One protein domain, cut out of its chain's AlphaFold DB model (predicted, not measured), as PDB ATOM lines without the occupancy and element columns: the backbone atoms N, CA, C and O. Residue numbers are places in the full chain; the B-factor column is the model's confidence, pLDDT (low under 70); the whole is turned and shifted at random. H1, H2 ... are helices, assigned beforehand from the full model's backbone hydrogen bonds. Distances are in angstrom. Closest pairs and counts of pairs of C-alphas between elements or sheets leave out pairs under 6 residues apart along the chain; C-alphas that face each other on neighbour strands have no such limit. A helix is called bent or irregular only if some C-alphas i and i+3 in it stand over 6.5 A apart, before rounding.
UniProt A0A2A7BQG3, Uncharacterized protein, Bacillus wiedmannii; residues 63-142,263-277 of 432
ATOM      1  N   GLU A  63      68.274  36.200  62.152       76.44
ATOM      2  CA  GLU A  63      68.877  36.166  60.809       76.44
ATOM      3  C   GLU A  63      69.226  37.573  60.312       76.44
ATOM      4  O   GLU A  63      70.288  37.783  59.731       76.44
ATOM      5  N   GLN A  64      68.387  38.557  60.642       76.12
ATOM      6  CA  GLN A  64      68.621  39.952  60.300       76.12
ATOM      7  C   GLN A  64      69.836  40.543  61.026       76.12
ATOM      8  O   GLN A  64      70.635  41.227  60.401       76.12
ATOM      9  N   GLN A  65      70.043  40.220  62.305       77.62
ATOM     10  CA  GLN A  65      71.238  40.651  63.039       77.62
ATOM     11  C   GLN A  65      72.517  40.036  62.480       77.62
ATOM     12  O   GLN A  65      73.529  40.719  62.377       77.62
ATOM     13  N   LYS A  66      72.478  38.759  62.088       81.69
ATOM     14  CA  LYS A  66      73.621  38.109  61.431       81.69
ATOM     15  C   LYS A  66      73.933  38.770  60.087       81.69
ATOM     16  O   LYS A  66      75.091  39.045  59.804       81.69
ATOM     17  N   ALA A  67      72.901  39.072  59.299       84.00
ATOM     18  CA  ALA A  67      73.052  39.770  58.026       84.00
ATOM     19  C   ALA A  67      73.545  41.219  58.197       84.00
ATOM     20  O   ALA A  67      74.255  41.734  57.335       84.00
ATOM     21  N   ASP A  68      73.170  41.899  59.281       85.94
ATOM     22  CA  ASP A  68      73.669  43.236  59.614       85.94
ATOM     23  C   ASP A  68      75.143  43.197  60.024       85.94
ATOM     24  O   ASP A  68      75.921  44.048  59.596       85.94
ATOM     25  N   GLU A  69      75.543  42.202  60.815       85.56
ATOM     26  CA  GLU A  69      76.937  41.997  61.215       85.56
ATOM     27  C   GLU A  69      77.831  41.691  60.016       85.56
ATOM     28  O   GLU A  69      78.829  42.382  59.827       85.56
ATOM     29  N   GLU A  70      77.433  40.748  59.155       89.25
ATOM     30  CA  GLU A  70      78.147  40.444  57.909       89.25
ATOM     31  C   GLU A  70      78.312  41.705  57.046       89.25
ATOM     32  O   GLU A  70      79.393  42.002  56.537       89.25
ATOM     33  N   PHE A  71      77.254  42.511  56.921       92.94
ATOM     34  CA  PHE A  71      77.317  43.759  56.168       92.94
ATOM     35  C   PHE A  71      78.313  44.763  56.761       92.94
ATOM     36  O   PHE A  71      79.075  45.396  56.027       92.94
ATOM     37  N   LEU A  72      78.308  44.930  58.084       90.50
ATOM     38  CA  LEU A  72      79.226  45.829  58.779       90.50
ATOM     39  C   LEU A  72      80.679  45.350  58.682       90.50
ATOM     40  O   LEU A  72      81.574  46.184  58.522       90.50
ATOM     41  N   GLU A  73      80.910  44.036  58.707       88.94
ATOM     42  CA  GLU A  73      82.221  43.430  58.458       88.94
ATOM     43  C   GLU A  73      82.737  43.774  57.055       88.94
ATOM     44  O   GLU A  73      83.880  44.213  56.923       88.94
ATOM     45  N   ILE A  74      81.887  43.686  56.023       86.88
ATOM     46  CA  ILE A  74      82.249  44.073  54.648       86.88
ATOM     47  C   ILE A  74      82.623  45.560  54.560       86.88
ATOM     48  O   ILE A  74      83.562  45.930  53.852       86.88
ATOM     49  N   LEU A  75      81.897  46.442  55.259       87.38
ATOM     50  CA  LEU A  75      82.218  47.873  55.270       87.38
ATOM     51  C   LEU A  75      83.534  48.179  55.995       87.38
ATOM     52  O   LEU A  75      84.184  49.173  55.663       87.38
ATOM     53  N   GLY A  76      83.909  47.363  56.985       87.31
ATOM     54  CA  GLY A  76      85.159  47.499  57.732       87.31
ATOM     55  C   GLY A  76      85.296  48.828  58.484       87.31
ATOM     56  O   GLY A  76      86.412  49.305  58.698       87.31
ATOM     57  N   CYS A  77      84.181  49.478  58.842       87.94
ATOM     58  CA  CYS A  77      84.186  50.769  59.532       87.94
ATOM     59  C   CYS A  77      82.968  50.960  60.447       87.94
ATOM     60  O   CYS A  77      81.891  50.426  60.182       87.94
ATOM     61  N   ASP A  78      83.120  51.788  61.484       88.69
ATOM     62  CA  ASP A  78      82.012  52.180  62.360       88.69
ATOM     63  C   ASP A  78      81.062  53.162  61.649       88.69
ATOM     64  O   ASP A  78      81.439  54.272  61.249       88.69
ATOM     65  N   ILE A  79      79.798  52.758  61.503       86.94
ATOM     66  CA  ILE A  79      78.751  53.578  60.887       86.94
ATOM     67  C   ILE A  79      78.186  54.641  61.849       86.94
ATOM     68  O   ILE A  79      77.569  55.623  61.403       86.94
ATOM     69  N   GLY A  80      78.447  54.514  63.154       87.75
ATOM     70  CA  GLY A  80      77.944  55.375  64.217       87.75
ATOM     71  C   GLY A  80      76.416  55.338  64.312       87.75
ATOM     72  O   GLY A  80      75.788  54.293  64.218       87.75
ATOM     73  N   LYS A  81      75.781  56.510  64.447       85.75
ATOM     74  CA  LYS A  81      74.309  56.646  64.531       85.75
ATOM     75  C   LYS A  81      73.590  56.588  63.172       85.75
ATOM     76  O   LYS A  81      72.459  57.059  63.056       85.75
ATOM     77  N   ARG A  82      74.262  56.137  62.109       88.88
ATOM     78  CA  ARG A  82      73.670  56.091  60.764       88.88
ATOM     79  C   ARG A  82      72.716  54.910  60.643       88.88
ATOM     80  O   ARG A  82      72.936  53.867  61.241       88.88
ATOM     81  N   ASN A  83      71.669  55.084  59.845       89.19
ATOM     82  CA  ASN A  83      70.714  54.025  59.551       89.19
ATOM     83  C   ASN A  83      71.361  53.009  58.594       89.19
ATOM     84  O   ASN A  83      71.702  53.365  57.462       89.19
ATOM     85  N   ILE A  84      71.523  51.766  59.057       90.50
ATOM     86  CA  ILE A  84      72.129  50.671  58.291       90.50
ATOM     87  C   ILE A  84      71.334  50.350  57.021       90.50
ATOM     88  O   ILE A  84      71.930  50.192  55.959       90.50
ATOM     89  N   GLU A  85      70.001  50.383  57.081       90.88
ATOM     90  CA  GLU A  85      69.132  50.104  55.933       90.88
ATOM     91  C   GLU A  85      69.260  51.179  54.852       90.88
ATOM     92  O   GLU A  85      69.304  50.881  53.659       90.88
ATOM     93  N   LEU A  86      69.445  52.441  55.254       91.31
ATOM     94  CA  LEU A  86      69.741  53.509  54.302       91.31
ATOM     95  C   LEU A  86      71.123  53.333  53.658       91.31
ATOM     96  O   LEU A  86      71.282  53.602  52.469       91.31
ATOM     97  N   ILE A  87      72.127  52.870  54.412       93.88
ATOM     98  CA  ILE A  87      73.449  52.565  53.846       93.88
ATOM     99  C   ILE A  87      73.337  51.431  52.823       93.88
ATOM    100  O   ILE A  87      73.829  51.585  51.701       93.88
ATOM    101  N   LYS A  88      72.655  50.335  53.178       94.12
ATOM    102  CA  LYS A  88      72.399  49.201  52.283       94.12
ATOM    103  C   LYS A  88      71.710  49.652  51.002       94.12
ATOM    104  O   LYS A  88      72.211  49.373  49.917       94.12
ATOM    105  N   PHE A  89      70.622  50.413  51.123       93.88
ATOM    106  CA  PHE A  89      69.879  50.952  49.986       93.88
ATOM    107  C   PHE A  89      70.766  51.780  49.050       93.88
ATOM    108  O   PHE A  89      70.763  51.558  47.839       93.88
ATOM    109  N   LEU A  90      71.554  52.716  49.593       93.19
ATOM    110  CA  LEU A  90      72.400  53.594  48.781       93.19
ATOM    111  C   LEU A  90      73.503  52.815  48.052       93.19
ATOM    112  O   LEU A  90      73.714  53.032  46.860       93.19
ATOM    113  N   LEU A  91      74.189  51.896  48.739       93.50
ATOM    114  CA  LEU A  91      75.251  51.091  48.129       93.50
ATOM    115  C   LEU A  91      74.693  50.108  47.097       93.50
ATOM    116  O   LEU A  91      75.239  50.009  45.998       93.50
ATOM    117  N   LYS A  92      73.569  49.453  47.402       93.31
ATOM    118  CA  LYS A  92      72.850  48.598  46.454       93.31
ATOM    119  C   LYS A  92      72.420  49.382  45.215       93.31
ATOM    120  O   LYS A  92      72.669  48.930  44.105       93.31
ATOM    121  N   SER A  93      71.871  50.586  45.381       89.81
ATOM    122  CA  SER A  93      71.459  51.449  44.261       89.81
ATOM    123  C   SER A  93      72.625  51.812  43.335       89.81
ATOM    124  O   SER A  93      72.458  51.845  42.115       89.81
ATOM    125  N   ILE A  94      73.813  52.058  43.901       89.06
ATOM    126  CA  ILE A  94      75.035  52.323  43.129       89.06
ATOM    127  C   ILE A  94      75.497  51.062  42.381       89.06
ATOM    128  O   ILE A  94      75.875  51.159  41.215       89.06
ATOM    129  N   LEU A  95      75.445  49.884  43.017       87.81
ATOM    130  CA  LEU A  95      75.842  48.610  42.400       87.81
ATOM    131  C   LEU A  95      74.889  48.152  41.297       87.81
ATOM    132  O   LEU A  95      75.346  47.700  40.253       87.81
ATOM    133  N   GLU A  96      73.580  48.267  41.522       84.38
ATOM    134  CA  GLU A  96      72.555  47.854  40.561       84.38
ATOM    135  C   GLU A  96      72.506  48.747  39.328       84.38
ATOM    136  O   GLU A  96      71.957  48.340  38.306       84.38
ATOM    137  N   LYS A  97      73.035  49.975  39.423       82.50
ATOM    138  CA  LYS A  97      73.075  50.932  38.316       82.50
ATOM    139  C   LYS A  97      71.699  51.219  37.700       82.50
ATOM    140  O   LYS A  97      71.618  51.609  36.544       82.50
ATOM    141  N   LYS A  98      70.607  51.085  38.460       77.75
ATOM    142  CA  LYS A  98      69.243  51.393  37.980       77.75
ATOM    143  C   LYS A  98      68.870  52.862  38.156       77.75
ATOM    144  O   LYS A  98      68.190  53.437  37.312       77.75
ATOM    145  N   ILE A  99      69.337  53.475  39.241       80.88
ATOM    146  CA  ILE A  99      69.054  54.870  39.592       80.88
ATOM    147  C   ILE A  99      70.235  55.740  39.144       80.88
ATOM    148  O   ILE A  99      71.394  55.324  39.215       80.88
ATOM    149  N   VAL A 100      69.958  56.960  38.674       82.56
ATOM    150  CA  VAL A 100      71.019  57.945  38.413       82.56
ATOM    151  C   VAL A 100      71.643  58.338  39.760       82.56
ATOM    152  O   VAL A 100      70.919  58.808  40.636       82.56
ATOM    153  N   PRO A 101      72.963  58.182  39.965       84.00
ATOM    154  CA  PRO A 101      73.588  58.323  41.281       84.00
ATOM    155  C   PRO A 101      73.811  59.792  41.698       84.00
ATOM    156  O   PRO A 101      74.910  60.186  42.092       84.00
ATOM    157  N   VAL A 102      72.768  60.620  41.618       86.31
ATOM    158  CA  VAL A 102      72.749  62.002  42.119       86.31
ATOM    159  C   VAL A 102      71.918  62.104  43.393       86.31
ATOM    160  O   VAL A 102      71.040  61.283  43.658       86.31
ATOM    161  N   GLN A 103      72.211  63.120  44.207       87.00
ATOM    162  CA  GLN A 103      71.607  63.278  45.533       87.00
ATOM    163  C   GLN A 103      70.086  63.409  45.448       87.00
ATOM    164  O   GLN A 103      69.388  62.896  46.312       87.00
ATOM    165  N   GLU A 104      69.586  64.075  44.413       85.38
ATOM    166  CA  GLU A 104      68.171  64.276  44.122       85.38
ATOM    167  C   GLU A 104      67.435  62.941  43.967       85.38
ATOM    168  O   GLU A 104      66.496  62.679  44.717       85.38
ATOM    169  N   GLU A 105      67.900  62.081  43.055       85.50
ATOM    170  CA  GLU A 105      67.242  60.802  42.772       85.50
ATOM    171  C   GLU A 105      67.376  59.843  43.951       85.50
ATOM    172  O   GLU A 105      66.393  59.260  44.398       85.50
ATOM    173  N   LEU A 106      68.572  59.725  44.531       87.75
ATOM    174  CA  LEU A 106      68.791  58.851  45.684       87.75
ATOM    175  C   LEU A 106      67.931  59.265  46.888       87.75
ATOM    176  O   LEU A 106      67.443  58.403  47.611       87.75
ATOM    177  N   THR A 107      67.712  60.570  47.095       86.94
ATOM    178  CA  THR A 107      66.810  61.073  48.147       86.94
ATOM    179  C   THR A 107      65.357  60.736  47.823       86.94
ATOM    180  O   THR A 107      64.612  60.327  48.711       86.94
ATOM    181  N   HIS A 108      64.943  60.889  46.565       85.75
ATOM    182  CA  HIS A 108      63.586  60.556  46.143       85.75
ATOM    183  C   HIS A 108      63.258  59.077  46.383       85.75
ATOM    184  O   HIS A 108      62.293  58.770  47.082       85.75
ATOM    185  N   TRP A 109      64.098  58.175  45.875       86.00
ATOM    186  CA  TRP A 109      63.880  56.737  46.009       86.00
ATOM    187  C   TRP A 109      63.995  56.264  47.465       86.00
ATOM    188  O   TRP A 109      63.139  55.522  47.932       86.00
ATOM    189  N   ALA A 110      64.959  56.776  48.240       86.56
ATOM    190  CA  ALA A 110      65.055  56.449  49.667       86.56
ATOM    191  C   ALA A 110      63.808  56.879  50.466       86.56
ATOM    192  O   ALA A 110      63.479  56.271  51.484       86.56
ATOM    193  N   ARG A 111      63.107  57.931  50.023       85.88
ATOM    194  CA  ARG A 111      61.840  58.359  50.625       85.88
ATOM    195  C   ARG A 111      60.682  57.439  50.239       85.88
ATOM    196  O   ARG A 111      59.833  57.186  51.087       85.88
ATOM    197  N   GLN A 112      60.634  56.960  48.995       85.00
ATOM    198  CA  GLN A 112      59.625  55.983  48.561       85.00
ATOM    199  C   GLN A 112      59.737  54.666  49.341       85.00
ATOM    200  O   GLN A 112      58.720  54.089  49.700       85.00
ATOM    201  N   GLU A 113      60.960  54.269  49.695       84.69
ATOM    202  CA  GLU A 113      61.251  53.115  50.559       84.69
ATOM    203  C   GLU A 113      61.076  53.411  52.066       84.69
ATOM    204  O   GLU A 113      61.457  52.611  52.915       84.69
ATOM    205  N   TYR A 114      60.541  54.582  52.435       86.12
ATOM    206  CA  TYR A 114      60.343  55.024  53.825       86.12
ATOM    207  C   TYR A 114      61.618  55.051  54.700       86.12
ATOM    208  O   TYR A 114      61.531  55.134  55.927       86.12
ATOM    209  N   LEU A 115      62.812  55.063  54.095       85.19
ATOM    210  CA  LEU A 115      64.102  55.092  54.804       85.19
ATOM    211  C   LEU A 115      64.459  56.491  55.321       85.19
ATOM    212  O   LEU A 115      65.225  56.639  56.278       85.19
ATOM    213  N   ILE A 116      63.908  57.527  54.682       85.81
ATOM    214  CA  ILE A 116      64.018  58.928  55.094       85.81
ATOM    215  C   ILE A 116      62.668  59.637  54.966       85.81
ATOM    216  O   ILE A 116      61.920  59.428  54.017       85.81
ATOM    217  N   GLN A 117      62.371  60.532  55.910       78.50
ATOM    218  CA  GLN A 117      61.142  61.339  55.890       78.50
ATOM    219  C   GLN A 117      61.343  62.713  55.232       78.50
ATOM    220  O   GLN A 117      60.398  63.325  54.740       78.50
ATOM    221  N   SER A 118      62.581  63.213  55.229       75.56
ATOM    222  CA  SER A 118      62.907  64.537  54.703       75.56
ATOM    223  C   SER A 118      63.039  64.523  53.180       75.56
ATOM    224  O   SER A 118      63.648  63.624  52.610       75.56
ATOM    225  N   THR A 119      62.561  65.583  52.529       72.00
ATOM    226  CA  THR A 119      62.851  65.889  51.116       72.00
ATOM    227  C   THR A 119      64.244  66.497  50.916       72.00
ATOM    228  O   THR A 119      64.659  66.764  49.787       72.00
ATOM    229  N   SER A 120      64.983  66.738  52.005       75.50
ATOM    230  CA  SER A 120      66.298  67.362  51.957       75.50
ATOM    231  C   SER A 120      67.364  66.412  51.424       75.50
ATOM    232  O   SER A 120      67.688  65.389  52.032       75.50
ATOM    233  N   ARG A 121      68.041  66.858  50.361       80.12
ATOM    234  CA  ARG A 121      69.259  66.238  49.807       80.12
ATOM    235  C   ARG A 121      70.398  66.154  50.834       80.12
ATOM    236  O   ARG A 121      71.359  65.408  50.647       80.12
ATOM    237  N   GLY A 122      70.310  66.927  51.923       83.38
ATOM    238  CA  GLY A 122      71.319  66.997  52.979       83.38
ATOM    239  C   GLY A 122      71.571  65.659  53.673       83.38
ATOM    240  O   GLY A 122      72.720  65.374  54.020       83.38
ATOM    241  N   VAL A 123      70.540  64.815  53.810       85.81
ATOM    242  CA  VAL A 123      70.684  63.487  54.422       85.81
ATOM    243  C   VAL A 123      71.572  62.613  53.543       85.81
ATOM    244  O   VAL A 123      72.662  62.245  53.971       85.81
ATOM    245  N   VAL A 124      71.199  62.380  52.281       88.44
ATOM    246  CA  VAL A 124      72.005  61.576  51.343       88.44
ATOM    247  C   VAL A 124      73.408  62.164  51.160       88.44
ATOM    248  O   VAL A 124      74.392  61.427  51.188       88.44
ATOM    249  N   LYS A 125      73.547  63.494  51.075       91.06
ATOM    250  CA  LYS A 125      74.859  64.164  51.011       91.06
ATOM    251  C   LYS A 125      75.762  63.801  52.195       91.06
ATOM    252  O   LYS A 125      76.963  63.607  52.004       91.06
ATOM    253  N   SER A 126      75.211  63.708  53.405       91.38
ATOM    254  CA  SER A 126      75.954  63.301  54.606       91.38
ATOM    255  C   SER A 126      76.441  61.849  54.523       91.38
ATOM    256  O   SER A 126      77.590  61.562  54.867       91.38
ATOM    257  N   TYR A 127      75.612  60.943  53.997       92.94
ATOM    258  CA  TYR A 127      75.971  59.533  53.806       92.94
ATOM    259  C   TYR A 127      77.023  59.363  52.705       92.94
ATOM    260  O   TYR A 127      78.026  58.693  52.925       92.94
ATOM    261  N   MET A 128      76.893  60.067  51.577       91.50
ATOM    262  CA  MET A 128      77.920  60.060  50.529       91.50
ATOM    263  C   MET A 128      79.266  60.576  51.055       91.50
ATOM    264  O   MET A 128      80.303  59.971  50.793       91.50
ATOM    265  N   LYS A 129      79.275  61.651  51.860       92.44
ATOM    266  CA  LYS A 129      80.499  62.129  52.533       92.44
ATOM    267  C   LYS A 129      81.106  61.069  53.452       92.44
ATOM    268  O   LYS A 129      82.326  60.931  53.484       92.44
ATOM    269  N   PHE A 130      80.273  60.335  54.188       93.81
ATOM    270  CA  PHE A 130      80.718  59.218  55.016       93.81
ATOM    271  C   PHE A 130      81.351  58.101  54.172       93.81
ATOM    272  O   PHE A 130      82.432  57.634  54.523       93.81
ATOM    273  N   PHE A 131      80.758  57.742  53.031       93.88
ATOM    274  CA  PHE A 131      81.328  56.737  52.131       93.88
ATOM    275  C   PHE A 131      82.689  57.151  51.568       93.88
ATOM    276  O   PHE A 131      83.611  56.339  51.561       93.88
ATOM    277  N   TYR A 132      82.847  58.416  51.163       90.12
ATOM    278  CA  TYR A 132      84.142  58.931  50.712       90.12
ATOM    279  C   TYR A 132      85.180  58.974  51.838       90.12
ATOM    280  O   TYR A 132      86.333  58.606  51.620       90.12
ATOM    281  N   LYS A 133      84.789  59.403  53.047       91.56
ATOM    282  CA  LYS A 133      85.697  59.489  54.204       91.56
ATOM    283  C   LYS A 133      86.261  58.119  54.587       91.56
ATOM    284  O   LYS A 133      87.440  58.026  54.903       91.56
ATOM    285  N   ASN A 134      85.434  57.077  54.526       85.81
ATOM    286  CA  ASN A 134      85.821  55.713  54.892       85.81
ATOM    287  C   ASN A 134      86.292  54.869  53.699       85.81
ATOM    288  O   ASN A 134      86.421  53.660  53.828       85.81
ATOM    289  N   LYS A 135      86.547  55.482  52.532       84.19
ATOM    290  CA  LYS A 135      87.000  54.780  51.316       84.19
ATOM    291  C   LYS A 135      86.081  53.617  50.894       84.19
ATOM    292  O   LYS A 135      86.549  52.674  50.262       84.19
ATOM    293  N   ILE A 136      84.787  53.699  51.212       85.62
ATOM    294  CA  ILE A 136      83.745  52.793  50.699       85.62
ATOM    295  C   ILE A 136      83.457  53.153  49.240       85.62
ATOM    296  O   ILE A 136      83.384  52.285  48.375       85.62
ATOM    297  N   ILE A 137      83.353  54.458  48.965       85.81
ATOM    298  CA  ILE A 137      83.352  55.019  47.615       85.81
ATOM    299  C   ILE A 137      84.665  55.766  47.426       85.81
ATOM    300  O   ILE A 137      85.072  56.576  48.261       85.81
ATOM    301  N   ILE A 138      85.321  55.499  46.310       79.56
ATOM    302  CA  ILE A 138      86.593  56.101  45.929       79.56
ATOM    303  C   ILE A 138      86.363  57.219  44.912       79.56
ATOM    304  O   ILE A 138      85.403  57.211  44.139       79.56
ATOM    305  N   LYS A 139      87.242  58.225  44.927       76.12
ATOM    306  CA  LYS A 139      87.211  59.293  43.925       76.12
ATOM    307  C   LYS A 139      87.674  58.745  42.574       76.12
ATOM    308  O   LYS A 139      88.552  57.887  42.518       76.12
ATOM    309  N   ALA A 140      87.110  59.295  41.503       69.56
ATOM    310  CA  ALA A 140      87.608  59.073  40.154       69.56
ATOM    311  C   ALA A 140      89.084  59.483  40.064       69.56
ATOM    312  O   ALA A 140      89.461  60.563  40.528       69.56
ATOM    313  N   MET A 141      89.911  58.621  39.477       62.44
ATOM    314  CA  MET A 141      91.344  58.863  39.344       62.44
ATOM    315  C   MET A 141      91.621  59.669  38.078       62.44
ATOM    316  O   MET A 141      91.004  59.429  37.043       62.44
ATOM    317  N   ALA A 142      92.558  60.611  38.146       59.66
ATOM    318  CA  ALA A 142      93.039  61.339  36.981       59.66
ATOM    319  C   ALA A 142      94.430  60.821  36.606       59.66
ATOM    320  O   ALA A 142      95.362  60.999  37.382       59.66
ATOM    321  N   ARG A 263      88.062  46.479  46.516       76.81
ATOM    322  CA  ARG A 263      88.362  45.532  47.602       76.81
ATOM    323  C   ARG A 263      87.110  44.979  48.290       76.81
ATOM    324  O   ARG A 263      87.127  43.834  48.718       76.81
ATOM    325  N   ILE A 264      86.046  45.778  48.383       75.88
ATOM    326  CA  ILE A 264      84.784  45.393  49.044       75.88
ATOM    327  C   ILE A 264      83.638  45.208  48.043       75.88
ATOM    328  O   ILE A 264      82.599  44.649  48.378       75.88
ATOM    329  N   GLN A 265      83.804  45.667  46.797       82.19
ATOM    330  CA  GLN A 265      82.756  45.646  45.778       82.19
ATOM    331  C   GLN A 265      82.232  44.231  45.506       82.19
ATOM    332  O   GLN A 265      81.020  44.045  45.418       82.19
ATOM    333  N   GLY A 266      83.127  43.242  45.388       79.06
ATOM    334  CA  GLY A 266      82.747  41.843  45.167       79.06
ATOM    335  C   GLY A 266      81.945  41.267  46.334       79.06
ATOM    336  O   GLY A 266      80.897  40.666  46.122       79.06
ATOM    337  N   GLN A 267      82.382  41.531  47.567       83.12
ATOM    338  CA  GLN A 267      81.678  41.105  48.779       83.12
ATOM    339  C   GLN A 267      80.290  41.749  48.881       83.12
ATOM    340  O   GLN A 267      79.309  41.055  49.129       83.12
ATOM    341  N   LEU A 268      80.176  43.050  48.593       86.94
ATOM    342  CA  LEU A 268      78.888  43.747  48.572       86.94
ATOM    343  C   LEU A 268      77.952  43.210  47.478       86.94
ATOM    344  O   LEU A 268      76.760  43.045  47.728       86.94
ATOM    345  N   LYS A 269      78.460  42.909  46.273       89.00
ATOM    346  CA  LYS A 269      77.651  42.280  45.213       89.00
ATOM    347  C   LYS A 269      77.111  40.916  45.660       89.00
ATOM    348  O   LYS A 269      75.923  40.658  45.462       89.00
ATOM    349  N   SER A 270      77.948  40.093  46.296       86.50
ATOM    350  CA  SER A 270      77.544  38.803  46.868       86.50
ATOM    351  C   SER A 270      76.474  38.966  47.942       86.50
ATOM    352  O   SER A 270      75.425  38.337  47.839       86.50
ATOM    353  N   TYR A 271      76.697  39.869  48.900       89.81
ATOM    354  CA  TYR A 271      75.762  40.163  49.987       89.81
ATOM    355  C   TYR A 271      74.369  40.556  49.473       89.81
ATOM    356  O   TYR A 271      73.350  40.066  49.951       89.81
ATOM    357  N   PHE A 272      74.302  41.404  48.443       89.69
ATOM    358  CA  PHE A 272      73.026  41.828  47.856       89.69
ATOM    359  C   PHE A 272      72.422  40.828  46.858       89.69
ATOM    360  O   PHE A 272      71.380  41.124  46.268       89.69
ATOM    361  N   GLY A 273      73.059  39.675  46.624       87.38
ATOM    362  CA  GLY A 273      72.604  38.695  45.636       87.38
ATOM    363  C   GLY A 273      72.663  39.207  44.193       87.38
ATOM    364  O   GLY A 273      71.913  38.741  43.334       87.38
ATOM    365  N   LEU A 274      73.544  40.174  43.911       82.88
ATOM    366  CA  LEU A 274      73.711  40.793  42.591       82.88
ATOM    367  C   LEU A 274      74.638  39.991  41.665       82.88
ATOM    368  O   LEU A 274      74.873  40.399  40.533       82.88
ATOM    369  N   ASN A 275      75.114  38.824  42.104       65.81
ATOM    370  CA  ASN A 275      75.947  37.905  41.319       65.81
ATOM    371  C   ASN A 275      75.152  37.104  40.265       65.81
ATOM    372  O   ASN A 275      75.490  35.962  39.959       65.81
ATOM    373  N   LYS A 276      74.069  37.659  39.710       52.12
ATOM    374  CA  LYS A 276      73.350  37.025  38.601       52.12
ATOM    375  C   LYS A 276      73.972  37.489  37.278       52.12
ATOM    376  O   LYS A 276      73.780  38.630  36.882       52.12
ATOM    377  N   GLN A 277      74.679  36.555  36.629       38.31
ATOM    378  CA  GLN A 277      75.316  36.626  35.299       38.31
ATOM    379  C   GLN A 277      76.639  37.405  35.159       38.31
ATOM    380  O   GLN A 277      76.827  38.148  34.207       38.31
TER     381      GLN A 277
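Overview. This is residues 63 to 142 and 263 to 277 of the 432 residues of an uncharacterized protein of Bacillus wiedmannii (UniProt A0A2A7BQG3). H2 runs through the middle, between H1 and H5, which run nearly in line in opposite ways and overlap only in part, H1 touching H5 with residues 71 to 75 alone, and H3 and H4, which meet at a steep angle. The printed part has 95 residues with five named helices, H1 to H5 in order, and no named strand: all helix. It is compact, radius of gyration of the C-alphas 13.2 A, spanning 40 by 30 by 30 A.

Along the chain. H2, residues 84 to 96, is 18.0 A long; H1, 63 to 75, 18.6 A, begins at C-alpha 63 (68.877, 36.166, 60.809). H3 is 103 to 112, 14.4 A; H4, 122 to 133, 16.3 A. H5, 263 to 271, 13.9 A, ends at C-alpha 271 (75.762, 40.163, 49.987); it is irregular, C-alphas 263 and 266 being 7.1 A apart.

Arrangement. H2 touches H3 at a steep tilt of 61 degrees, closest C-alphas Leu 90 and Leu 106, 7.1 A. H4, with residues 123 to 125 alone, touches H3, closest C-alphas Val 124 and Gln 103, 6.1 A. H1, with residues 71 to 75 alone, touches H5 at a shallow tilt of 18 degrees, opposite ways, closest C-alphas Ile 74 and Ile 264, 6.3 A. Every O i to N i+4 pair is within hydrogen-bond range in H1 to H4, and 4 of 5 in H5.

Size, cuts and confidence. Residues 143 to 262 are not printed; C-alphas 142 and 263 are 19.6 A apart. Residues 140 to 142 and 275 to 277 have pLDDT under 70.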